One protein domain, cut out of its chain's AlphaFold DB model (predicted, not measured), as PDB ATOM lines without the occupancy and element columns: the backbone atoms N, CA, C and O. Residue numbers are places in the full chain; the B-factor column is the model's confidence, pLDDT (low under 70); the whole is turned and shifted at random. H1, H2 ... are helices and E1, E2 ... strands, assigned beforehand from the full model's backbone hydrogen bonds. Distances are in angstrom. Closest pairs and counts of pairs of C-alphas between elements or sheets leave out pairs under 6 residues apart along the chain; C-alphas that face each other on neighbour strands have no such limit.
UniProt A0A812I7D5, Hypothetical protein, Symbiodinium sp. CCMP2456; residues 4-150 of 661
ATOM      1  N   SER A   4     -56.533   4.894  -6.865       81.19
ATOM      2  CA  SER A   4     -57.882   5.101  -7.407       81.19
ATOM      3  C   SER A   4     -58.985   4.594  -6.472       81.19
ATOM      4  O   SER A   4     -60.001   5.261  -6.283       81.19
ATOM      5  N   ARG A   5     -58.779   3.444  -5.818       85.44
ATOM      6  CA  ARG A   5     -59.729   2.910  -4.829       85.44
ATOM      7  C   ARG A   5     -59.703   3.714  -3.535       85.44
ATOM      8  O   ARG A   5     -60.761   3.989  -2.977       85.44
ATOM      9  N   VAL A   6     -58.513   4.133  -3.095       87.62
ATOM     10  CA  VAL A   6     -58.367   5.025  -1.936       87.62
ATOM     11  C   VAL A   6     -59.108   6.335  -2.193       87.62
ATOM     12  O   VAL A   6     -59.851   6.784  -1.329       87.62
ATOM     13  N   HIS A   7     -58.998   6.907  -3.394       87.69
ATOM     14  CA  HIS A   7     -59.745   8.099  -3.783       87.69
ATOM     15  C   HIS A   7     -61.262   7.893  -3.646       87.69
ATOM     16  O   HIS A   7     -61.917   8.695  -2.989       87.69
ATOM     17  N   VAL A   8     -61.823   6.795  -4.166       88.88
ATOM     18  CA  VAL A   8     -63.262   6.494  -4.020       88.88
ATOM     19  C   VAL A   8     -63.681   6.401  -2.547       88.88
ATOM     20  O   VAL A   8     -64.692   6.991  -2.162       88.88
ATOM     21  N   LEU A   9     -62.892   5.721  -1.708       91.56
ATOM     22  CA  LEU A   9     -63.159   5.622  -0.268       91.56
ATOM     23  C   LEU A   9     -63.109   6.987   0.422       91.56
ATOM     24  O   LEU A   9     -64.006   7.311   1.198       91.56
ATOM     25  N   ARG A  10     -62.101   7.809   0.106       93.50
ATOM     26  CA  ARG A  10     -61.993   9.183   0.616       93.50
ATOM     27  C   ARG A  10     -63.202  10.016   0.225       93.50
ATOM     28  O   ARG A  10     -63.732  10.727   1.065       93.50
ATOM     29  N   MET A  11     -63.668   9.907  -1.018       91.56
ATOM     30  CA  MET A  11     -64.851  10.633  -1.482       91.56
ATOM     31  C   MET A  11     -66.109  10.190  -0.735       91.56
ATOM     32  O   MET A  11     -66.877  11.041  -0.291       91.56
ATOM     33  N   GLY A  12     -66.292   8.881  -0.531       90.50
ATOM     34  CA  GLY A  12     -67.383   8.340   0.283       90.50
ATOM     35  C   GLY A  12     -67.343   8.847   1.729       90.50
ATOM     36  O   GLY A  12     -68.349   9.343   2.236       90.50
ATOM     37  N   ALA A  13     -66.170   8.803   2.366       92.31
ATOM     38  CA  ALA A  13     -65.962   9.330   3.714       92.31
ATOM     39  C   ALA A  13     -66.220  10.844   3.782       92.31
ATOM     40  O   ALA A  13     -66.927  11.306   4.675       92.31
ATOM     41  N   ALA A  14     -65.731  11.609   2.802       93.69
ATOM     42  CA  ALA A  14     -65.945  13.048   2.709       93.69
ATOM     43  C   ALA A  14     -67.443  13.383   2.601       93.69
ATOM     44  O   ALA A  14     -67.936  14.256   3.314       93.69
ATOM     45  N   PHE A  15     -68.202  12.668   1.761       91.69
ATOM     46  CA  PHE A  15     -69.657  12.835   1.682       91.69
ATOM     47  C   PHE A  15     -70.351  12.496   3.001       91.69
ATOM     48  O   PHE A  15     -71.223  13.247   3.434       91.69
ATOM     49  N   HIS A  16     -69.931  11.420   3.670       90.38
ATOM     50  CA  HIS A  16     -70.478  11.035   4.969       90.38
ATOM     51  C   HIS A  16     -70.304  12.131   6.032       90.38
ATOM     52  O   HIS A  16     -71.204  12.354   6.842       90.38
ATOM     53  N   VAL A  17     -69.182  12.858   6.004       90.94
ATOM     54  CA  VAL A  17     -68.916  13.957   6.950       90.94
ATOM     55  C   VAL A  17     -69.460  15.318   6.512       90.94
ATOM     56  O   VAL A  17     -69.288  16.299   7.238       90.94
ATOM     57  N   GLY A  18     -70.166  15.388   5.379       90.00
ATOM     58  CA  GLY A  18     -70.851  16.600   4.922       90.00
ATOM     59  C   GLY A  18     -70.128  17.386   3.829       90.00
ATOM     60  O   GLY A  18     -70.286  18.606   3.748       90.00
ATOM     61  N   ARG A  19     -69.344  16.721   2.973       93.94
ATOM     62  CA  ARG A  19     -68.812  17.336   1.752       93.94
ATOM     63  C   ARG A  19     -69.945  17.828   0.843       93.94
ATOM     64  O   ARG A  19     -70.867  17.080   0.514       93.94
ATOM     65  N   LEU A  20     -69.834  19.070   0.388       90.94
ATOM     66  CA  LEU A  20     -70.733  19.698  -0.578       90.94
ATOM     67  C   LEU A  20     -70.326  19.338  -2.017       90.94
ATOM     68  O   LEU A  20     -69.175  19.003  -2.282       90.94
ATOM     69  N   ARG A  21     -71.265  19.415  -2.971       84.25
ATOM     70  CA  ARG A  21     -71.070  18.946  -4.363       84.25
ATOM     71  C   ARG A  21     -69.810  19.509  -5.034       84.25
ATOM     72  O   ARG A  21     -69.079  18.746  -5.659       84.25
ATOM     73  N   LEU A  22     -69.573  20.813  -4.885       87.75
ATOM     74  CA  LEU A  22     -68.395  21.522  -5.407       87.75
ATOM     75  C   LEU A  22     -67.302  21.728  -4.344       87.75
ATOM     76  O   LEU A  22     -66.313  22.398  -4.597       87.75
ATOM     77  N   GLY A  23     -67.492  21.180  -3.140       88.12
ATOM     78  CA  GLY A  23     -66.534  21.291  -2.049       88.12
ATOM     79  C   GLY A  23     -65.358  20.330  -2.214       88.12
ATOM     80  O   GLY A  23     -65.481  19.253  -2.817       88.12
ATOM     81  N   THR A  24     -64.214  20.689  -1.637       89.75
ATOM     82  CA  THR A  24     -63.019  19.839  -1.663       89.75
ATOM     83  C   THR A  24     -63.094  18.731  -0.606       89.75
ATOM     84  O   THR A  24     -63.566  18.930   0.517       89.75
ATOM     85  N   ALA A  25     -62.648  17.524  -0.968       92.44
ATOM     86  CA  ALA A  25     -62.639  16.389  -0.043       92.44
ATOM     87  C   ALA A  25     -61.610  16.569   1.080       92.44
ATOM     88  O   ALA A  25     -61.918  16.244   2.224       92.44
ATOM     89  N   ASP A  26     -60.436  17.133   0.767       94.25
ATOM     90  CA  ASP A  26     -59.378  17.383   1.751       94.25
ATOM     91  C   ASP A  26     -59.873  18.305   2.882       94.25
ATOM     92  O   ASP A  26     -59.686  17.992   4.055       94.25
ATOM     93  N   ILE A  27     -60.604  19.382   2.561       95.06
ATOM     94  CA  ILE A  27     -61.170  20.281   3.580       95.06
ATOM     95  C   ILE A  27     -62.265  19.594   4.395       95.06
ATOM     96  O   ILE A  27     -62.278  19.717   5.617       95.06
ATOM     97  N   ALA A  28     -63.187  18.876   3.747       94.94
ATOM     98  CA  ALA A  28     -64.282  18.209   4.453       94.94
ATOM     99  C   ALA A  28     -63.760  17.165   5.458       94.94
ATOM    100  O   ALA A  28     -64.234  17.110   6.595       94.94
ATOM    101  N   LEU A  29     -62.762  16.372   5.053       95.12
ATOM    102  CA  LEU A  29     -62.103  15.393   5.918       95.12
ATOM    103  C   LEU A  29     -61.273  16.079   7.012       95.12
ATOM    104  O   LEU A  29     -61.392  15.704   8.174       95.12
ATOM    105  N   SER A  30     -60.511  17.127   6.679       94.75
ATOM    106  CA  SER A  30     -59.722  17.892   7.656       94.75
ATOM    107  C   SER A  30     -60.606  18.524   8.741       94.75
ATOM    108  O   SER A  30     -60.351  18.357   9.939       94.75
ATOM    109  N   LEU A  31     -61.721  19.154   8.349       94.88
ATOM    110  CA  LEU A  31     -62.699  19.739   9.269       94.88
ATOM    111  C   LEU A  31     -63.323  18.687  10.197       94.88
ATOM    112  O   LEU A  31     -63.587  18.988  11.363       94.88
ATOM    113  N   ALA A  32     -63.525  17.459   9.713       93.25
ATOM    114  CA  ALA A  32     -64.128  16.347  10.451       93.25
ATOM    115  C   ALA A  32     -63.119  15.352  11.058       93.25
ATOM    116  O   ALA A  32     -63.527  14.270  11.486       93.25
ATOM    117  N   SER A  33     -61.835  15.715  11.123       88.81
ATOM    118  CA  SER A  33     -60.733  14.869  11.616       88.81
ATOM    119  C   SER A  33     -60.915  14.330  13.041       88.81
ATOM    120  O   SER A  33     -60.315  13.322  13.408       88.81
ATOM    121  N   ASP A  34     -61.762  14.970  13.848       83.81
ATOM    122  CA  ASP A  34     -62.142  14.528  15.191       83.81
ATOM    123  C   ASP A  34     -63.127  13.346  15.193       83.81
ATOM    124  O   ASP A  34     -63.186  12.584  16.158       83.81
ATOM    125  N   ARG A  35     -63.901  13.188  14.114       85.88
ATOM    126  CA  ARG A  35     -64.978  12.195  13.979       85.88
ATOM    127  C   ARG A  35     -64.622  11.069  13.023       85.88
ATOM    128  O   ARG A  35     -64.987   9.923  13.270       85.88
ATOM    129  N   VAL A  36     -63.949  11.397  11.925       88.50
ATOM    130  CA  VAL A  36     -63.582  10.452  10.872       88.50
ATOM    131  C   VAL A  36     -62.142  10.720  10.479       88.50
ATOM    132  O   VAL A  36     -61.777  11.839  10.130       88.50
ATOM    133  N   ARG A  37     -61.325   9.672  10.533       85.81
ATOM    134  CA  ARG A  37     -59.963   9.718  10.015       85.81
ATOM    135  C   ARG A  37     -59.981   9.668   8.498       85.81
ATOM    136  O   ARG A  37     -60.854   9.031   7.909       85.81
ATOM    137  N   ASP A  38     -59.007  10.315   7.869       90.56
ATOM    138  CA  ASP A  38     -58.839  10.203   6.425       90.56
ATOM    139  C   ASP A  38     -58.505   8.744   6.061       90.56
ATOM    140  O   ASP A  38     -57.473   8.230   6.509       90.56
ATOM    141  N   PRO A  39     -59.322   8.071   5.223       91.94
ATOM    142  CA  PRO A  39     -59.038   6.709   4.786       91.94
ATOM    143  C   PRO A  39     -57.647   6.545   4.164       91.94
ATOM    144  O   PRO A  39     -57.050   5.480   4.287       91.94
ATOM    145  N   LYS A  40     -57.104   7.585   3.511       90.19
ATOM    146  CA  LYS A  40     -55.735   7.564   2.976       90.19
ATOM    147  C   LYS A  40     -54.713   7.383   4.094       90.19
ATOM    148  O   LYS A  40     -53.864   6.505   3.984       90.19
ATOM    149  N   ALA A  41     -54.814   8.179   5.157       88.69
ATOM    150  CA  ALA A  41     -53.892   8.120   6.286       88.69
ATOM    151  C   ALA A  41     -53.972   6.772   7.005       88.69
ATOM    152  O   ALA A  41     -52.939   6.142   7.229       88.69
ATOM    153  N   ASP A  42     -55.183   6.287   7.289       89.06
ATOM    154  CA  ASP A  42     -55.365   4.999   7.962       89.06
ATOM    155  C   ASP A  42     -54.829   3.831   7.121       89.06
ATOM    156  O   ASP A  42     -54.098   2.998   7.652       89.06
ATOM    157  N   ILE A  43     -55.123   3.782   5.815       91.00
ATOM    158  CA  ILE A  43     -54.634   2.712   4.928       91.00
ATOM    159  C   ILE A  43     -53.108   2.713   4.861       91.00
ATOM    160  O   ILE A  43     -52.497   1.650   4.950       91.00
ATOM    161  N   ILE A  44     -52.490   3.889   4.716       91.44
ATOM    162  CA  ILE A  44     -51.031   4.011   4.664       91.44
ATOM    163  C   ILE A  44     -50.429   3.527   5.988       91.44
ATOM    164  O   ILE A  44     -49.579   2.640   5.986       91.44
ATOM    165  N   CYS A  45     -50.917   4.025   7.126       89.44
ATOM    166  CA  CYS A  45     -50.408   3.631   8.441       89.44
ATOM    167  C   CYS A  45     -50.569   2.133   8.712       89.44
ATOM    168  O   CYS A  45     -49.641   1.496   9.204       89.44
ATOM    169  N   GLN A  46     -51.728   1.560   8.380       89.06
ATOM    170  CA  GLN A  46     -51.975   0.124   8.515       89.06
ATOM    171  C   GLN A  46     -51.029  -0.686   7.628       89.06
ATOM    172  O   GLN A  46     -50.508  -1.707   8.067       89.06
ATOM    173  N   HIS A  47     -50.764  -0.223   6.405       91.56
ATOM    174  CA  HIS A  47     -49.825  -0.878   5.497       91.56
ATOM    175  C   HIS A  47     -48.410  -0.928   6.088       91.56
ATOM    176  O   HIS A  47     -47.798  -1.992   6.119       91.56
ATOM    177  N   PHE A  48     -47.925   0.189   6.638       91.12
ATOM    178  CA  PHE A  48     -46.638   0.242   7.339       91.12
ATOM    179  C   PHE A  48     -46.604  -0.658   8.583       91.12
ATOM    180  O   PHE A  48     -45.642  -1.391   8.787       91.12
ATOM    181  N   GLN A  49     -47.675  -0.684   9.383       87.88
ATOM    182  CA  GLN A  49     -47.775  -1.582  10.539       87.88
ATOM    183  C   GLN A  49     -47.706  -3.059  10.141       87.88
ATOM    184  O   GLN A  49     -46.985  -3.832  10.770       87.88
ATOM    185  N   VAL A  50     -48.431  -3.454   9.094       87.62
ATOM    186  CA  VAL A  50     -48.384  -4.824   8.568       87.62
ATOM    187  C   VAL A  50     -46.985  -5.142   8.052       87.62
ATOM    188  O   VAL A  50     -46.465  -6.213   8.346       87.62
ATOM    189  N   TRP A  51     -46.338  -4.207   7.349       90.75
ATOM    190  CA  TRP A  51     -44.955  -4.379   6.904       90.75
ATOM    191  C   TRP A  51     -44.002  -4.646   8.071       90.75
ATOM    192  O   TRP A  51     -43.196  -5.568   8.007       90.75
ATOM    193  N   PHE A  52     -44.139  -3.912   9.175       87.50
ATOM    194  CA  PHE A  52     -43.313  -4.123  10.365       87.50
ATOM    195  C   PHE A  52     -43.532  -5.483  11.006       87.50
ATOM    196  O   PHE A  52     -42.577  -6.103  11.461       87.50
ATOM    197  N   GLN A  53     -44.775  -5.961  11.031       84.50
ATOM    198  CA  GLN A  53     -45.087  -7.297  11.532       84.50
ATOM    199  C   GLN A  53     -44.493  -8.386  10.641       84.50
ATOM    200  O   GLN A  53     -43.982  -9.375  11.158       84.50
ATOM    201  N   VAL A  54     -44.544  -8.205   9.317       87.81
ATOM    202  CA  VAL A  54     -43.918  -9.124   8.358       87.81
ATOM    203  C   VAL A  54     -42.404  -9.133   8.546       87.81
ATOM    204  O   VAL A  54     -41.825 -10.204   8.674       87.81
ATOM    205  N   PHE A  55     -41.780  -7.957   8.638       87.75
ATOM    206  CA  PHE A  55     -40.343  -7.823   8.862       87.75
ATOM    207  C   PHE A  55     -39.903  -8.466  10.184       87.75
ATOM    208  O   PHE A  55     -38.973  -9.260  10.202       87.75
ATOM    209  N   ALA A  56     -40.614  -8.203  11.284       83.00
ATOM    210  CA  ALA A  56     -40.287  -8.759  12.600       83.00
ATOM    211  C   ALA A  56     -40.443 -10.288  12.685       83.00
ATOM    212  O   ALA A  56     -39.875 -10.911  13.577       83.00
ATOM    213  N   ARG A  57     -41.232 -10.892  11.790       85.00
ATOM    214  CA  ARG A  57     -41.436 -12.347  11.698       85.00
ATOM    215  C   ARG A  57     -40.597 -12.993  10.599       85.00
ATOM    216  O   ARG A  57     -40.757 -14.184  10.348       85.00
ATOM    217  N   TRP A  58     -39.764 -12.226   9.904       85.25
ATOM    218  CA  TRP A  58     -38.938 -12.753   8.831       85.25
ATOM    219  C   TRP A  58     -37.840 -13.645   9.418       85.25
ATOM    220  O   TRP A  58     -36.968 -13.169  10.135       85.25
ATOM    221  N   VAL A  59     -37.910 -14.945   9.119       84.56
ATOM    222  CA  VAL A  59     -36.926 -15.956   9.563       84.56
ATOM    223  C   VAL A  59     -35.881 -16.241   8.472       84.56
ATOM    224  O   VAL A  59     -34.904 -16.940   8.708       84.56
ATOM    225  N   GLY A  60     -36.087 -15.723   7.258       84.56
ATOM    226  CA  GLY A  60     -35.179 -15.930   6.132       84.56
ATOM    227  C   GLY A  60     -33.948 -15.023   6.167       84.56
ATOM    228  O   GLY A  60     -33.845 -14.102   6.974       84.56
ATOM    229  N   ASP A  61     -33.045 -15.233   5.214       88.81
ATOM    230  CA  ASP A  61     -31.873 -14.379   5.026       88.81
ATOM    231  C   ASP A  61     -32.291 -12.936   4.676       88.81
ATOM    232  O   ASP A  61     -33.016 -12.687   3.703       88.81
ATOM    233  N   LEU A  62     -31.841 -11.976   5.489       88.62
ATOM    234  CA  LEU A  62     -32.089 -10.549   5.285       88.62
ATOM    235  C   LEU A  62     -31.469 -10.040   3.981       88.62
ATOM    236  O   LEU A  62     -32.054  -9.164   3.351       88.62
ATOM    237  N   GLN A  63     -30.362 -10.625   3.513       91.00
ATOM    238  CA  GLN A  63     -29.714 -10.211   2.266       91.00
ATOM    239  C   GLN A  63     -30.600 -10.461   1.040       91.00
ATOM    240  O   GLN A  63     -30.549  -9.719   0.057       91.00
ATOM    241  N   ILE A  64     -31.430 -11.509   1.067       92.31
ATOM    242  CA  ILE A  64     -32.403 -11.776  -0.001       92.31
ATOM    243  C   ILE A  64     -33.472 -10.682  -0.010       92.31
ATOM    244  O   ILE A  64     -33.807 -10.145  -1.069       92.31
ATOM    245  N   LEU A  65     -33.986 -10.336   1.172       92.44
ATOM    246  CA  LEU A  65     -35.008  -9.308   1.318       92.44
ATOM    247  C   LEU A  65     -34.474  -7.920   0.929       92.44
ATOM    248  O   LEU A  65     -35.168  -7.186   0.226       92.44
ATOM    249  N   ASP A  66     -33.235  -7.593   1.302       93.44
ATOM    250  CA  ASP A  66     -32.560  -6.348   0.922       93.44
ATOM    251  C   ASP A  66     -32.334  -6.249  -0.591       93.44
ATOM    252  O   ASP A  66     -32.637  -5.218  -1.195       93.44
ATOM    253  N   ARG A  67     -31.891  -7.329  -1.249       94.56
ATOM    254  CA  ARG A  67     -31.767  -7.348  -2.717       94.56
ATOM    255  C   ARG A  67     -33.109  -7.099  -3.401       94.56
ATOM    256  O   ARG A  67     -33.190  -6.275  -4.315       94.56
ATOM    257  N   ALA A  68     -34.173  -7.761  -2.942       94.19
ATOM    258  CA  ALA A  68     -35.519  -7.549  -3.469       94.19
ATOM    259  C   ALA A  68     -36.024  -6.115  -3.214       94.19
ATOM    260  O   ALA A  68     -36.687  -5.531  -4.079       94.19
ATOM    261  N   TRP A  69     -35.697  -5.538  -2.053       95.19
ATOM    262  CA  TRP A  69     -35.997  -4.151  -1.704       95.19
ATOM    263  C   TRP A  69     -35.334  -3.175  -2.673       95.19
ATOM    264  O   TRP A  69     -36.042  -2.397  -3.311       95.19
ATOM    265  N   GLN A  70     -34.016  -3.276  -2.865       95.56
ATOM    266  CA  GLN A  70     -33.257  -2.395  -3.757       95.56
ATOM    267  C   GLN A  70     -33.728  -2.488  -5.209       95.56
ATOM    268  O   GLN A  70     -34.042  -1.475  -5.830       95.56
ATOM    269  N   GLN A  71     -33.889  -3.705  -5.735       95.31
ATOM    270  CA  GLN A  71     -34.406  -3.904  -7.093       95.31
ATOM    271  C   GLN A  71     -35.796  -3.285  -7.269       95.31
ATOM    272  O   GLN A  71     -36.090  -2.663  -8.292       95.31
ATOM    273  N   THR A  72     -36.668  -3.430  -6.267       96.12
ATOM    274  CA  THR A  72     -38.009  -2.842  -6.314       96.12
ATOM    275  C   THR A  72     -37.964  -1.318  -6.187       96.12
ATOM    276  O   THR A  72     -38.735  -0.644  -6.867       96.12
ATOM    277  N   TRP A  73     -37.058  -0.772  -5.371       95.69
ATOM    278  CA  TRP A  73     -36.848   0.666  -5.212       95.69
ATOM    279  C   TRP A  73     -36.462   1.333  -6.530       95.69
ATOM    280  O   TRP A  73     -37.121   2.293  -6.942       95.69
ATOM    281  N   THR A  74     -35.469   0.778  -7.226       94.69
ATOM    282  CA  THR A  74     -35.033   1.255  -8.545       94.69
ATOM    283  C   THR A  74     -36.129   1.079  -9.590       94.69
ATOM    284  O   THR A  74     -36.431   2.005 -10.332       94.69
ATOM    285  N   ARG A  75     -36.815  -0.074  -9.616       95.44
ATOM    286  CA  ARG A  75     -37.899  -0.319 -10.584       95.44
ATOM    287  C   ARG A  75     -39.068   0.658 -10.434       95.44
ATOM    288  O   ARG A  75     -39.757   0.943 -11.407       95.44
ATOM    289  N   LEU A  76     -39.333   1.136  -9.218       95.38
ATOM    290  CA  LEU A  76     -40.382   2.118  -8.940       95.38
ATOM    291  C   LEU A  76     -39.920   3.566  -9.159       95.38
ATOM    292  O   LEU A  76     -40.620   4.488  -8.748       95.38
ATOM    293  N   ASP A  77     -38.752   3.793  -9.760       92.44
ATOM    294  CA  ASP A  77     -38.276   5.118 -10.165       92.44
ATOM    295  C   ASP A  77     -38.837   5.524 -11.531       92.44
ATOM    296  O   ASP A  77     -38.149   5.624 -12.540       92.44
ATOM    297  N   VAL A  78     -40.158   5.674 -11.565       91.75
ATOM    298  CA  VAL A  78     -40.928   6.025 -12.761       91.75
ATOM    299  C   VAL A  78     -41.972   7.073 -12.399       91.75
ATOM    300  O   VAL A  78     -42.394   7.159 -11.248       91.75
ATOM    301  N   GLN A  79     -42.461   7.824 -13.388       87.50
ATOM    302  CA  GLN A  79     -43.454   8.887 -13.179       87.50
ATOM    303  C   GLN A  79     -44.757   8.388 -12.519       87.50
ATOM    304  O   GLN A  79     -45.366   9.096 -11.719       87.50
ATOM    305  N   TYR A  80     -45.180   7.153 -12.821       87.62
ATOM    306  CA  TYR A  80     -46.421   6.555 -12.311       87.62
ATOM    307  C   TYR A  80     -46.159   5.207 -11.616       87.62
ATOM    308  O   TYR A  80     -46.542   4.151 -12.135       87.62
ATOM    309  N   PRO A  81     -45.536   5.199 -10.421       90.44
ATOM    310  CA  PRO A  81     -45.068   3.968  -9.778       90.44
ATOM    311  C   PRO A  81     -46.220   3.000  -9.488       90.44
ATOM    312  O   PRO A  81     -46.100   1.789  -9.667       90.44
ATOM    313  N   TRP A  82     -47.389   3.534  -9.129       91.44
ATOM    314  CA  TRP A  82     -48.579   2.755  -8.794       91.44
ATOM    315  C   TRP A  82     -49.126   1.879  -9.933       91.44
ATOM    316  O   TRP A  82     -49.875   0.948  -9.641       91.44
ATOM    317  N   HIS A  83     -48.754   2.119 -11.197       90.25
ATOM    318  CA  HIS A  83     -49.160   1.270 -12.327       90.25
ATOM    319  C   HIS A  83     -48.432  -0.080 -12.358       90.25
ATOM    320  O   HIS A  83     -48.957  -1.051 -12.902       90.25
ATOM    321  N   ILE A  84     -47.248  -0.161 -11.750       92.81
ATOM    322  CA  ILE A  84     -46.390  -1.354 -11.765       92.81
ATOM    323  C   ILE A  84     -46.188  -1.967 -10.371       92.81
ATOM    324  O   ILE A  84     -45.517  -2.993 -10.234       92.81
ATOM    325  N   VAL A  85     -46.785  -1.377  -9.329       93.81
ATOM    326  CA  VAL A  85     -46.776  -1.917  -7.962       93.81
ATOM    327  C   VAL A  85     -47.458  -3.286  -7.925       93.81
ATOM    328  O   VAL A  85     -48.643  -3.426  -8.229       93.81
ATOM    329  N   LYS A  86     -46.708  -4.302  -7.485       90.19
ATOM    330  CA  LYS A  86     -47.187  -5.672  -7.270       90.19
ATOM    331  C   LYS A  86     -46.732  -6.163  -5.895       90.19
ATOM    332  O   LYS A  86     -45.536  -6.232  -5.632       90.19
ATOM    333  N   GLY A  87     -47.689  -6.516  -5.038       90.50
ATOM    334  CA  GLY A  87     -47.424  -7.044  -3.696       90.50
ATOM    335  C   GLY A  87     -47.128  -5.983  -2.620       90.50
ATOM    336  O   GLY A  87     -47.079  -4.785  -2.913       90.50
ATOM    337  N   PRO A  88     -46.970  -6.414  -1.355       90.56
ATOM    338  CA  PRO A  88     -46.865  -5.519  -0.202       90.56
ATOM    339  C   PRO A  88     -45.549  -4.735  -0.147       90.56
ATOM    340  O   PRO A  88     -45.596  -3.545   0.142       90.56
ATOM    341  N   LEU A  89     -44.413  -5.356  -0.493       92.94
ATOM    342  CA  LEU A  89     -43.093  -4.708  -0.514       92.94
ATOM    343  C   LEU A  89     -43.084  -3.507  -1.472       92.94
ATOM    344  O   LEU A  89     -42.781  -2.385  -1.071       92.94
ATOM    345  N   ALA A  90     -43.511  -3.715  -2.723       94.69
ATOM    346  CA  ALA A  90     -43.595  -2.644  -3.716       94.69
ATOM    347  C   ALA A  90     -44.573  -1.533  -3.298       94.69
ATOM    348  O   ALA A  90     -44.318  -0.361  -3.555       94.69
ATOM    349  N   ALA A  91     -45.682  -1.883  -2.638       93.44
ATOM    350  CA  ALA A  91     -46.628  -0.896  -2.126       93.44
ATOM    351  C   ALA A  91     -46.040  -0.064  -0.971       93.44
ATOM    352  O   ALA A  91     -46.286   1.139  -0.926       93.44
ATOM    353  N   THR A  92     -45.238  -0.669  -0.084       94.06
ATOM    354  CA  THR A  92     -44.521   0.052   0.983       94.06
ATOM    355  C   THR A  92     -43.573   1.077   0.373       94.06
ATOM    356  O   THR A  92     -43.673   2.259   0.686       94.06
ATOM    357  N   ILE A  93     -42.734   0.649  -0.573       94.88
ATOM    358  CA  ILE A  93     -41.787   1.529  -1.267       94.88
ATOM    359  C   ILE A  93     -42.513   2.654  -2.014       94.88
ATOM    360  O   ILE A  93     -42.126   3.815  -1.911       94.88
ATOM    361  N   ALA A  94     -43.598   2.347  -2.731       94.06
ATOM    362  CA  ALA A  94     -44.369   3.364  -3.443       94.06
ATOM    363  C   ALA A  94     -44.971   4.412  -2.490       94.06
ATOM    364  O   ALA A  94     -44.963   5.604  -2.804       94.06
ATOM    365  N   HIS A  95     -45.459   3.994  -1.315       93.06
ATOM    366  CA  HIS A  95     -45.896   4.924  -0.274       93.06
ATOM    367  C   HIS A  95     -44.733   5.765   0.265       93.06
ATOM    368  O   HIS A  95     -44.889   6.977   0.354       93.06
ATOM    369  N   MET A  96     -43.577   5.159   0.555       92.62
ATOM    370  CA  MET A  96     -42.383   5.881   1.014       92.62
ATOM    371  C   MET A  96     -41.952   6.955   0.012       92.62
ATOM    372  O   MET A  96     -41.844   8.118   0.391       92.62
ATOM    373  N   LYS A  97     -41.818   6.604  -1.273       91.75
ATOM    374  CA  LYS A  97     -41.482   7.566  -2.333       91.75
ATOM    375  C   LYS A  97     -42.518   8.686  -2.456       91.75
ATOM    376  O   LYS A  97     -42.144   9.845  -2.569       91.75
ATOM    377  N   THR A  98     -43.814   8.360  -2.374       89.38
ATOM    378  CA  THR A  98     -44.894   9.370  -2.408       89.38
ATOM    379  C   THR A  98     -44.788  10.360  -1.242       89.38
ATOM    380  O   THR A  98     -45.178  11.510  -1.384       89.38
ATOM    381  N   LEU A  99     -44.275   9.919  -0.091       89.56
ATOM    382  CA  LEU A  99     -44.062  10.761   1.086       89.56
ATOM    383  C   LEU A  99     -42.687  11.453   1.092       89.56
ATOM    384  O   LEU A  99     -42.385  12.157   2.050       89.56
ATOM    385  N   GLY A 100     -41.841  11.235   0.076       90.81
ATOM    386  CA  GLY A 100     -40.475  11.772  -0.001       90.81
ATOM    387  C   GLY A 100     -39.447  11.053   0.883       90.81
ATOM    388  O   GLY A 100     -38.375  11.592   1.144       90.81
ATOM    389  N   TRP A 101     -39.765   9.862   1.390       92.25
ATOM    390  CA  TRP A 101     -38.867   9.085   2.246       92.25
ATOM    391  C   TRP A 101     -37.806   8.362   1.429       92.25
ATOM    392  O   TRP A 101     -38.048   7.952   0.292       92.25
ATOM    393  N   THR A 102     -36.650   8.131   2.049       92.06
ATOM    394  CA  THR A 102     -35.578   7.307   1.479       92.06
ATOM    395  C   THR A 102     -35.280   6.114   2.379       92.06
ATOM    396  O   THR A 102     -35.591   6.113   3.572       92.06
ATOM    397  N   SER A 103     -34.738   5.049   1.794       91.50
ATOM    398  CA  SER A 103     -34.453   3.814   2.520       91.50
ATOM    399  C   SER A 103     -33.259   3.094   1.898       91.50
ATOM    400  O   SER A 103     -33.432   2.353   0.928       91.50
ATOM    401  N   PRO A 104     -32.042   3.325   2.427       86.88
ATOM    402  CA  PRO A 104     -30.823   2.681   1.938       86.88
ATOM    403  C   PRO A 104     -30.831   1.156   2.071       86.88
ATOM    404  O   PRO A 104     -30.118   0.481   1.341       86.88
ATOM    405  N   ALA A 105     -31.631   0.609   2.984       89.94
ATOM    406  CA  ALA A 105     -31.827  -0.824   3.185       89.94
ATOM    407  C   ALA A 105     -33.248  -1.078   3.700       89.94
ATOM    408  O   ALA A 105     -33.859  -0.176   4.275       89.94
ATOM    409  N   VAL A 106     -33.758  -2.307   3.580       92.44
ATOM    410  CA  VAL A 106     -35.121  -2.681   3.997       92.44
ATOM    411  C   VAL A 106     -35.421  -2.309   5.447       92.44
ATOM    412  O   VAL A 106     -36.567  -2.025   5.799       92.44
ATOM    413  N   HIS A 107     -34.381  -2.294   6.277       90.62
ATOM    414  CA  HIS A 107     -34.441  -2.042   7.700       90.62
ATOM    415  C   HIS A 107     -33.962  -0.639   8.097       90.62
ATOM    416  O   HIS A 107     -34.107  -0.311   9.265       90.62
ATOM    417  N   ILE A 108     -33.441   0.192   7.183       92.06
ATOM    418  CA  ILE A 108     -32.926   1.547   7.477       92.06
ATOM    419  C   ILE A 108     -33.723   2.588   6.703       92.06
ATOM    420  O   ILE A 108     -33.764   2.574   5.469       92.06
ATOM    421  N   TRP A 109     -34.437   3.442   7.430       93.00
ATOM    422  CA  TRP A 109     -35.414   4.369   6.867       93.00
ATOM    423  C   TRP A 109     -35.074   5.802   7.270       93.00
ATOM    424  O   TRP A 109     -34.694   6.056   8.411       93.00
ATOM    425  N   ARG A 110     -35.237   6.740   6.332       91.69
ATOM    426  CA  ARG A 110     -34.967   8.168   6.527       91.69
ATOM    427  C   ARG A 110     -36.191   8.990   6.130       91.69
ATOM    428  O   ARG A 110     -36.684   8.896   4.999       91.69
ATOM    429  N   CYS A 111     -36.675   9.793   7.071       87.12
ATOM    430  CA  CYS A 111     -37.754  10.751   6.847       87.12
ATOM    431  C   CYS A 111     -37.213  11.987   6.101       87.12
ATOM    432  O   CYS A 111     -36.093  12.419   6.385       87.12
ATOM    433  N   PRO A 112     -37.985  12.602   5.183       78.12
ATOM    434  CA  PRO A 112     -37.612  13.883   4.605       78.12
ATOM    435  C   PRO A 112     -37.368  14.913   5.710       78.12
ATOM    436  O   PRO A 112     -38.121  14.982   6.683       78.12
ATOM    437  N   ASN A 113     -36.323  15.725   5.541       72.44
ATOM    438  CA  ASN A 113     -35.918  16.788   6.468       72.44
ATOM    439  C   ASN A 113     -35.419  16.316   7.847       72.44
ATOM    440  O   ASN A 113     -35.271  17.141   8.748       72.44
ATOM    441  N   GLN A 114     -35.139  15.022   8.025       73.69
ATOM    442  CA  GLN A 114     -34.442  14.507   9.202       73.69
ATOM    443  C   GLN A 114     -33.101  13.885   8.818       73.69
ATOM    444  O   GLN A 114     -32.984  13.217   7.795       73.69
ATOM    445  N   VAL A 115     -32.091  14.126   9.655       74.31
ATOM    446  CA  VAL A 115     -30.739  13.570   9.485       74.31
ATOM    447  C   VAL A 115     -30.636  12.170  10.101       74.31
ATOM    448  O   VAL A 115     -29.840  11.356   9.648       74.31
ATOM    449  N   GLU A 116     -31.449  11.881  11.121       84.44
ATOM    450  CA  GLU A 116     -31.417  10.611  11.848       84.44
ATOM    451  C   GLU A 116     -31.943   9.450  10.987       84.44
ATOM    452  O   GLU A 116     -32.965   9.559  10.303       84.44
ATOM    453  N   GLU A 117     -31.250   8.315  11.058       89.56
ATOM    454  CA  GLU A 117     -31.701   7.060  10.471       89.56
ATOM    455  C   GLU A 117     -32.459   6.223  11.494       89.56
ATOM    456  O   GLU A 117     -32.019   6.036  12.630       89.56
ATOM    457  N   TRP A 118     -33.574   5.638  11.071       89.00
ATOM    458  CA  TRP A 118     -34.367   4.765  11.922       89.00
ATOM    459  C   TRP A 118     -34.287   3.318  11.454       89.00
ATOM    460  O   TRP A 118     -34.672   2.975  10.336       89.00
ATOM    461  N   SER A 119     -33.805   2.465  12.358       88.56
ATOM    462  CA  SER A 119     -33.719   1.018  12.154       88.56
ATOM    463  C   SER A 119     -35.018   0.293  12.519       88.56
ATOM    464  O   SER A 119     -35.492   0.403  13.649       88.56
ATOM    465  N   LEU A 120     -35.552  -0.533  11.614       86.31
ATOM    466  CA  LEU A 120     -36.711  -1.394  11.871       86.31
ATOM    467  C   LEU A 120     -36.436  -2.494  12.899       86.31
ATOM    468  O   LEU A 120     -37.396  -3.064  13.415       86.31
ATOM    469  N   HIS A 121     -35.178  -2.800  13.226       83.38
ATOM    470  CA  HIS A 121     -34.857  -3.745  14.302       83.38
ATOM    471  C   HIS A 121     -35.223  -3.179  15.677       83.38
ATOM    472  O   HIS A 121     -35.693  -3.916  16.544       83.38
ATOM    473  N   VAL A 122     -35.105  -1.860  15.839       78.50
ATOM    474  CA  VAL A 122     -35.353  -1.153  17.094       78.50
ATOM    475  C   VAL A 122     -36.853  -0.859  17.227       78.50
ATOM    476  O   VAL A 122     -37.417  -0.117  16.416       78.50
ATOM    477  N   PRO A 123     -37.551  -1.418  18.228       70.94
ATOM    478  CA  PRO A 123     -38.989  -1.217  18.362       70.94
ATOM    479  C   PRO A 123     -39.426   0.245  18.519       70.94
ATOM    480  O   PRO A 123     -40.393   0.669  17.883       70.94
ATOM    481  N   GLN A 124     -38.671   1.039  19.280       69.88
ATOM    482  CA  GLN A 124     -38.943   2.460  19.484       69.88
ATOM    483  C   GLN A 124     -38.835   3.240  18.163       69.88
ATOM    484  O   GLN A 124     -39.646   4.128  17.897       69.88
ATOM    485  N   HIS A 125     -37.896   2.869  17.286       81.62
ATOM    486  CA  HIS A 125     -37.781   3.450  15.948       81.62
ATOM    487  C   HIS A 125     -38.989   3.110  15.073       81.62
ATOM    488  O   HIS A 125     -39.490   3.984  14.373       81.62
ATOM    489  N   ARG A 126     -39.539   1.890  15.153       80.56
ATOM    490  CA  ARG A 126     -40.785   1.544  14.441       80.56
ATOM    491  C   ARG A 126     -41.953   2.433  14.875       80.56
ATOM    492  O   ARG A 126     -42.732   2.877  14.031       80.56
ATOM    493  N   ALA A 127     -42.072   2.726  16.170       72.44
ATOM    494  CA  ALA A 127     -43.086   3.654  16.667       72.44
ATOM    495  C   ALA A 127     -42.874   5.079  16.117       72.44
ATOM    496  O   ALA A 127     -43.814   5.655  15.564       72.44
ATOM    497  N   ARG A 128     -41.635   5.596  16.168       79.88
ATOM    498  CA  ARG A 128     -41.265   6.904  15.589       79.88
ATOM    499  C   ARG A 128     -41.576   6.984  14.095       79.88
ATOM    500  O   ARG A 128     -42.175   7.960  13.653       79.88
ATOM    501  N   ILE A 129     -41.254   5.934  13.337       85.56
ATOM    502  CA  ILE A 129     -41.559   5.853  11.907       85.56
ATOM    503  C   ILE A 129     -43.066   5.974  11.666       85.56
ATOM    504  O   ILE A 129     -43.475   6.727  10.790       85.56
ATOM    505  N   LEU A 130     -43.916   5.268  12.423       84.69
ATOM    506  CA  LEU A 130     -45.371   5.363  12.228       84.69
ATOM    507  C   LEU A 130     -45.908   6.762  12.500       84.69
ATOM    508  O   LEU A 130     -46.803   7.214  11.785       84.69
ATOM    509  N   ASP A 131     -45.391   7.435  13.522       81.38
ATOM    510  CA  ASP A 131     -45.794   8.804  13.830       81.38
ATOM    511  C   ASP A 131     -45.317   9.786  12.757       81.38
ATOM    512  O   ASP A 131     -46.100  10.619  12.301       81.38
ATOM    513  N   ALA A 132     -44.090   9.628  12.263       86.12
ATOM    514  CA  ALA A 132     -43.577  10.423  11.156       86.12
ATOM    515  C   ALA A 132     -44.335  10.160   9.843       86.12
ATOM    516  O   ALA A 132     -44.618  11.097   9.103       86.12
ATOM    517  N   VAL A 133     -44.741   8.916   9.562       88.19
ATOM    518  CA  VAL A 133     -45.596   8.588   8.409       88.19
ATOM    519  C   VAL A 133     -46.955   9.279   8.530       88.19
ATOM    520  O   VAL A 133     -47.439   9.836   7.546       88.19
ATOM    521  N   ARG A 134     -47.578   9.271   9.718       85.94
ATOM    522  CA  ARG A 134     -48.841   9.997   9.956       85.94
ATOM    523  C   ARG A 134     -48.673  11.481   9.668       85.94
ATOM    524  O   ARG A 134     -49.460  12.034   8.906       85.94
ATOM    525  N   GLN A 135     -47.622  12.080  10.225       86.12
ATOM    526  CA  GLN A 135     -47.318  13.490  10.025       86.12
ATOM    527  C   GLN A 135     -47.093  13.808   8.543       86.12
ATOM    528  O   GLN A 135     -47.687  14.750   8.037       86.12
ATOM    529  N   ALA A 136     -46.336  12.979   7.819       89.38
ATOM    530  CA  ALA A 136     -46.088  13.174   6.393       89.38
ATOM    531  C   ALA A 136     -47.374  13.093   5.550       89.38
ATOM    532  O   ALA A 136     -47.537  13.856   4.601       89.38
ATOM    533  N   VAL A 137     -48.319  12.205   5.888       89.25
ATOM    534  CA  VAL A 137     -49.620  12.143   5.191       89.25
ATOM    535  C   VAL A 137     -50.474  13.385   5.472       89.25
ATOM    536  O   VAL A 137     -51.172  13.867   4.568       89.25
ATOM    537  N   ASP A 138     -50.432  13.894   6.702       88.75
ATOM    538  CA  ASP A 138     -51.115  15.131   7.082       88.75
ATOM    539  C   ASP A 138     -50.489  16.340   6.371       88.75
ATOM    540  O   ASP A 138     -51.217  17.132   5.774       88.75
ATOM    541  N   ASP A 139     -49.158  16.442   6.342       89.81
ATOM    542  CA  ASP A 139     -48.407  17.503   5.660       89.81
ATOM    543  C   ASP A 139     -48.697  17.514   4.157       89.81
ATOM    544  O   ASP A 139     -49.051  18.548   3.599       89.81
ATOM    545  N   GLU A 140     -48.684  16.348   3.517       89.88
ATOM    546  CA  GLU A 140     -49.057  16.171   2.111       89.88
ATOM    547  C   GLU A 140     -50.529  16.548   1.848       89.88
ATOM    548  O   GLU A 140     -50.914  16.974   0.760       89.88
ATOM    549  N   THR A 141     -51.415  16.402   2.834       90.88
ATOM    550  CA  THR A 141     -52.807  16.866   2.715       90.88
ATOM    551  C   THR A 141     -52.919  18.377   2.876       90.88
ATOM    552  O   THR A 141     -53.648  19.017   2.117       90.88
ATOM    553  N   ASN A 142     -52.166  18.956   3.806       92.94
ATOM    554  CA  ASN A 142     -52.107  20.396   4.025       92.94
ATOM    555  C   ASN A 142     -51.453  21.127   2.844       92.94
ATOM    556  O   ASN A 142     -51.919  22.198   2.466       92.94
ATOM    557  N   HIS A 143     -50.447  20.523   2.211       92.94
ATOM    558  CA  HIS A 143     -49.818  21.036   0.999       92.94
ATOM    559  C   HIS A 143     -50.829  21.147  -0.148       92.94
ATOM    560  O   HIS A 143     -51.053  22.244  -0.652       92.94
ATOM    561  N   ARG A 144     -51.570  20.072  -0.458       91.50
ATOM    562  CA  ARG A 144     -52.646  20.130  -1.466       91.50
ATOM    563  C   ARG A 144     -53.716  21.167  -1.133       91.50
ATOM    564  O   ARG A 144     -54.275  21.795  -2.027       91.50
ATOM    565  N   ILE A 145     -54.068  21.329   0.143       93.44
ATOM    566  CA  ILE A 145     -55.021  22.367   0.562       93.44
ATOM    567  C   ILE A 145     -54.451  23.762   0.281       93.44
ATOM    568  O   ILE A 145     -55.159  24.594  -0.279       93.44
ATOM    569  N   SER A 146     -53.193  23.995   0.652       94.56
ATOM    570  CA  SER A 146     -52.480  25.250   0.426       94.56
ATOM    571  C   SER A 146     -52.419  25.616  -1.056       94.56
ATOM    572  O   SER A 146     -52.774  26.739  -1.405       94.56
ATOM    573  N   GLU A 147     -52.074  24.667  -1.928       92.31
ATOM    574  CA  GLU A 147     -52.047  24.878  -3.380       92.31
ATOM    575  C   GLU A 147     -53.435  25.205  -3.937       92.31
ATOM    576  O   GLU A 147     -53.597  26.181  -4.662       92.31
ATOM    577  N   ASN A 148     -54.462  24.439  -3.548       88.44
ATOM    578  CA  ASN A 148     -55.835  24.643  -4.024       88.44
ATOM    579  C   ASN A 148     -56.457  25.971  -3.564       88.44
ATOM    580  O   ASN A 148     -57.422  26.440  -4.166       88.44
ATOM    581  N   VAL A 149     -55.987  26.525  -2.446       89.44
ATOM    582  CA  VAL A 149     -56.462  27.803  -1.894       89.44
ATOM    583  C   VAL A 149     -55.534  28.960  -2.284       89.44
ATOM    584  O   VAL A 149     -55.898  30.112  -2.082       89.44
ATOM    585  N   HIS A 150     -54.372  28.665  -2.875       89.50
ATOM    586  CA  HIS A 150     -53.295  29.621  -3.130       89.50
ATOM    587  C   HIS A 150     -52.850  30.365  -1.861       89.50
ATOM    588  O   HIS A 150     -52.639  31.574  -1.874       89.50
TER     589      HIS A 150
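AT A GLANCE: This is residues 4 to 150 of the 661 residues of the protein "Hypothetical protein" of Symbiodinium sp. CCMP2456 (UniProt A0A812I7D5). Look first for a small hairpin, E1 and E2, which sits with H4 at one end of an elongated helical body; H1 and H2 pack together at the other end, and H5 lies nearer the middle, packing on H3 and H4. Between these ends the two longest helices, H3 and H6, lie side by side in opposite ways and make the length, with H5 crossing H3. The printed part has 147 residues with six named helices and two named strands, in the order H1, H2, H3, H4, H5, E1, E2, H6, and its class is mostly helix; the sheet, E1 - E2, is antiparallel. The whole is compact by its radius of gyration of the C-alphas, 16.6 A, and spans 52 by 32 by 28 A.

HOW THE PARTS SIT: Start at the hairpin of E1, residues 102 to 105, and E2, residues 108 to 110, antiparallel neighbours at 167 degrees. Look there at N 110 and O 102, 2.9 A apart, and N 108 and O 105, 3.0 A apart, both within hydrogen-bond range. Residues 108 to 109 of E2 also make a short antiparallel pairing with residues 118 to 119. From E1, go to H4, residues 62 to 75: the closest C-alphas are those of Asp 66 and Ala 105, 6.0 A apart. H4 touches H5, residues 87 to 98, with its residues 69 to 73 alone; the C-alphas of Thr 72 and Ala 90 are the closest, 6.2 A, and the two run the same way at a steep tilt of 56 degrees. H5 leads you to the hub, H3, residues 39 to 56, which touches three other helices. H3 touches H5 with residues 44 to 51 alone, closest at the C-alphas of Phe 48 and Thr 92, 6.7 A, at a steep tilt of 56 degrees. H3 also touches H6, residues 123 to 149, at a shallow tilt of 23 degrees, opposite ways; the closest C-alphas are those of Ala 41 and Val 137, 6.0 A. H5 and H6 are near each other, and so are E2 and H6. Farther along, H6 touches H2, residues 25 to 31, with residues 141 to 145 alone; the closest C-alphas are those of Asp 26 and Thr 141, 6.7 A. H2 touches H1, residues 4 to 16, at a steep tilt of 47 degrees, closest at the C-alphas of Ala 14 and Ala 25, 5.4 A. H1 touches H3 too, where the C-alphas of Arg 10 and Pro 39 are 5.7 A apart, their closest pair. Helix packing is mostly crossed, that is, mostly at more than a shallow tilt. H1 and H4 are apart, for instance. In all six helices each O i to N i+4 pair is within hydrogen-bond range.

IN THESE COORDINATES: Find C-alpha 102 at (-35.578, 7.307, 1.479), where E1 begins; it runs 9.1 A to C-alpha 105, and E2 follows at residues 108 to 110. Find C-alpha 123 at (-38.989, -1.217, 18.362); from there H6 runs 39.5 A to C-alpha 149 at (-56.462, 27.803, -1.894). H3, residues 39 to 56, measures 25.5 A, H4, residues 62 to 75, 19.8 A, and H5, residues 87 to 98, 16.7 A. H1, residues 4 to 16, measures 18.6 A, and H2, residues 25 to 31, is the shortest helix.

THE WHOLE: The two C-alphas farthest apart are those of Arg 21 and Asp 61, 52.3 A. The printed part has no cut. The long links are H4 to H5, with 11 residues, and E2 to H6, where residues 111 to 122 have no named element. The mean pLDDT of the printed part is 89.2, and one residue, 124, is under 70.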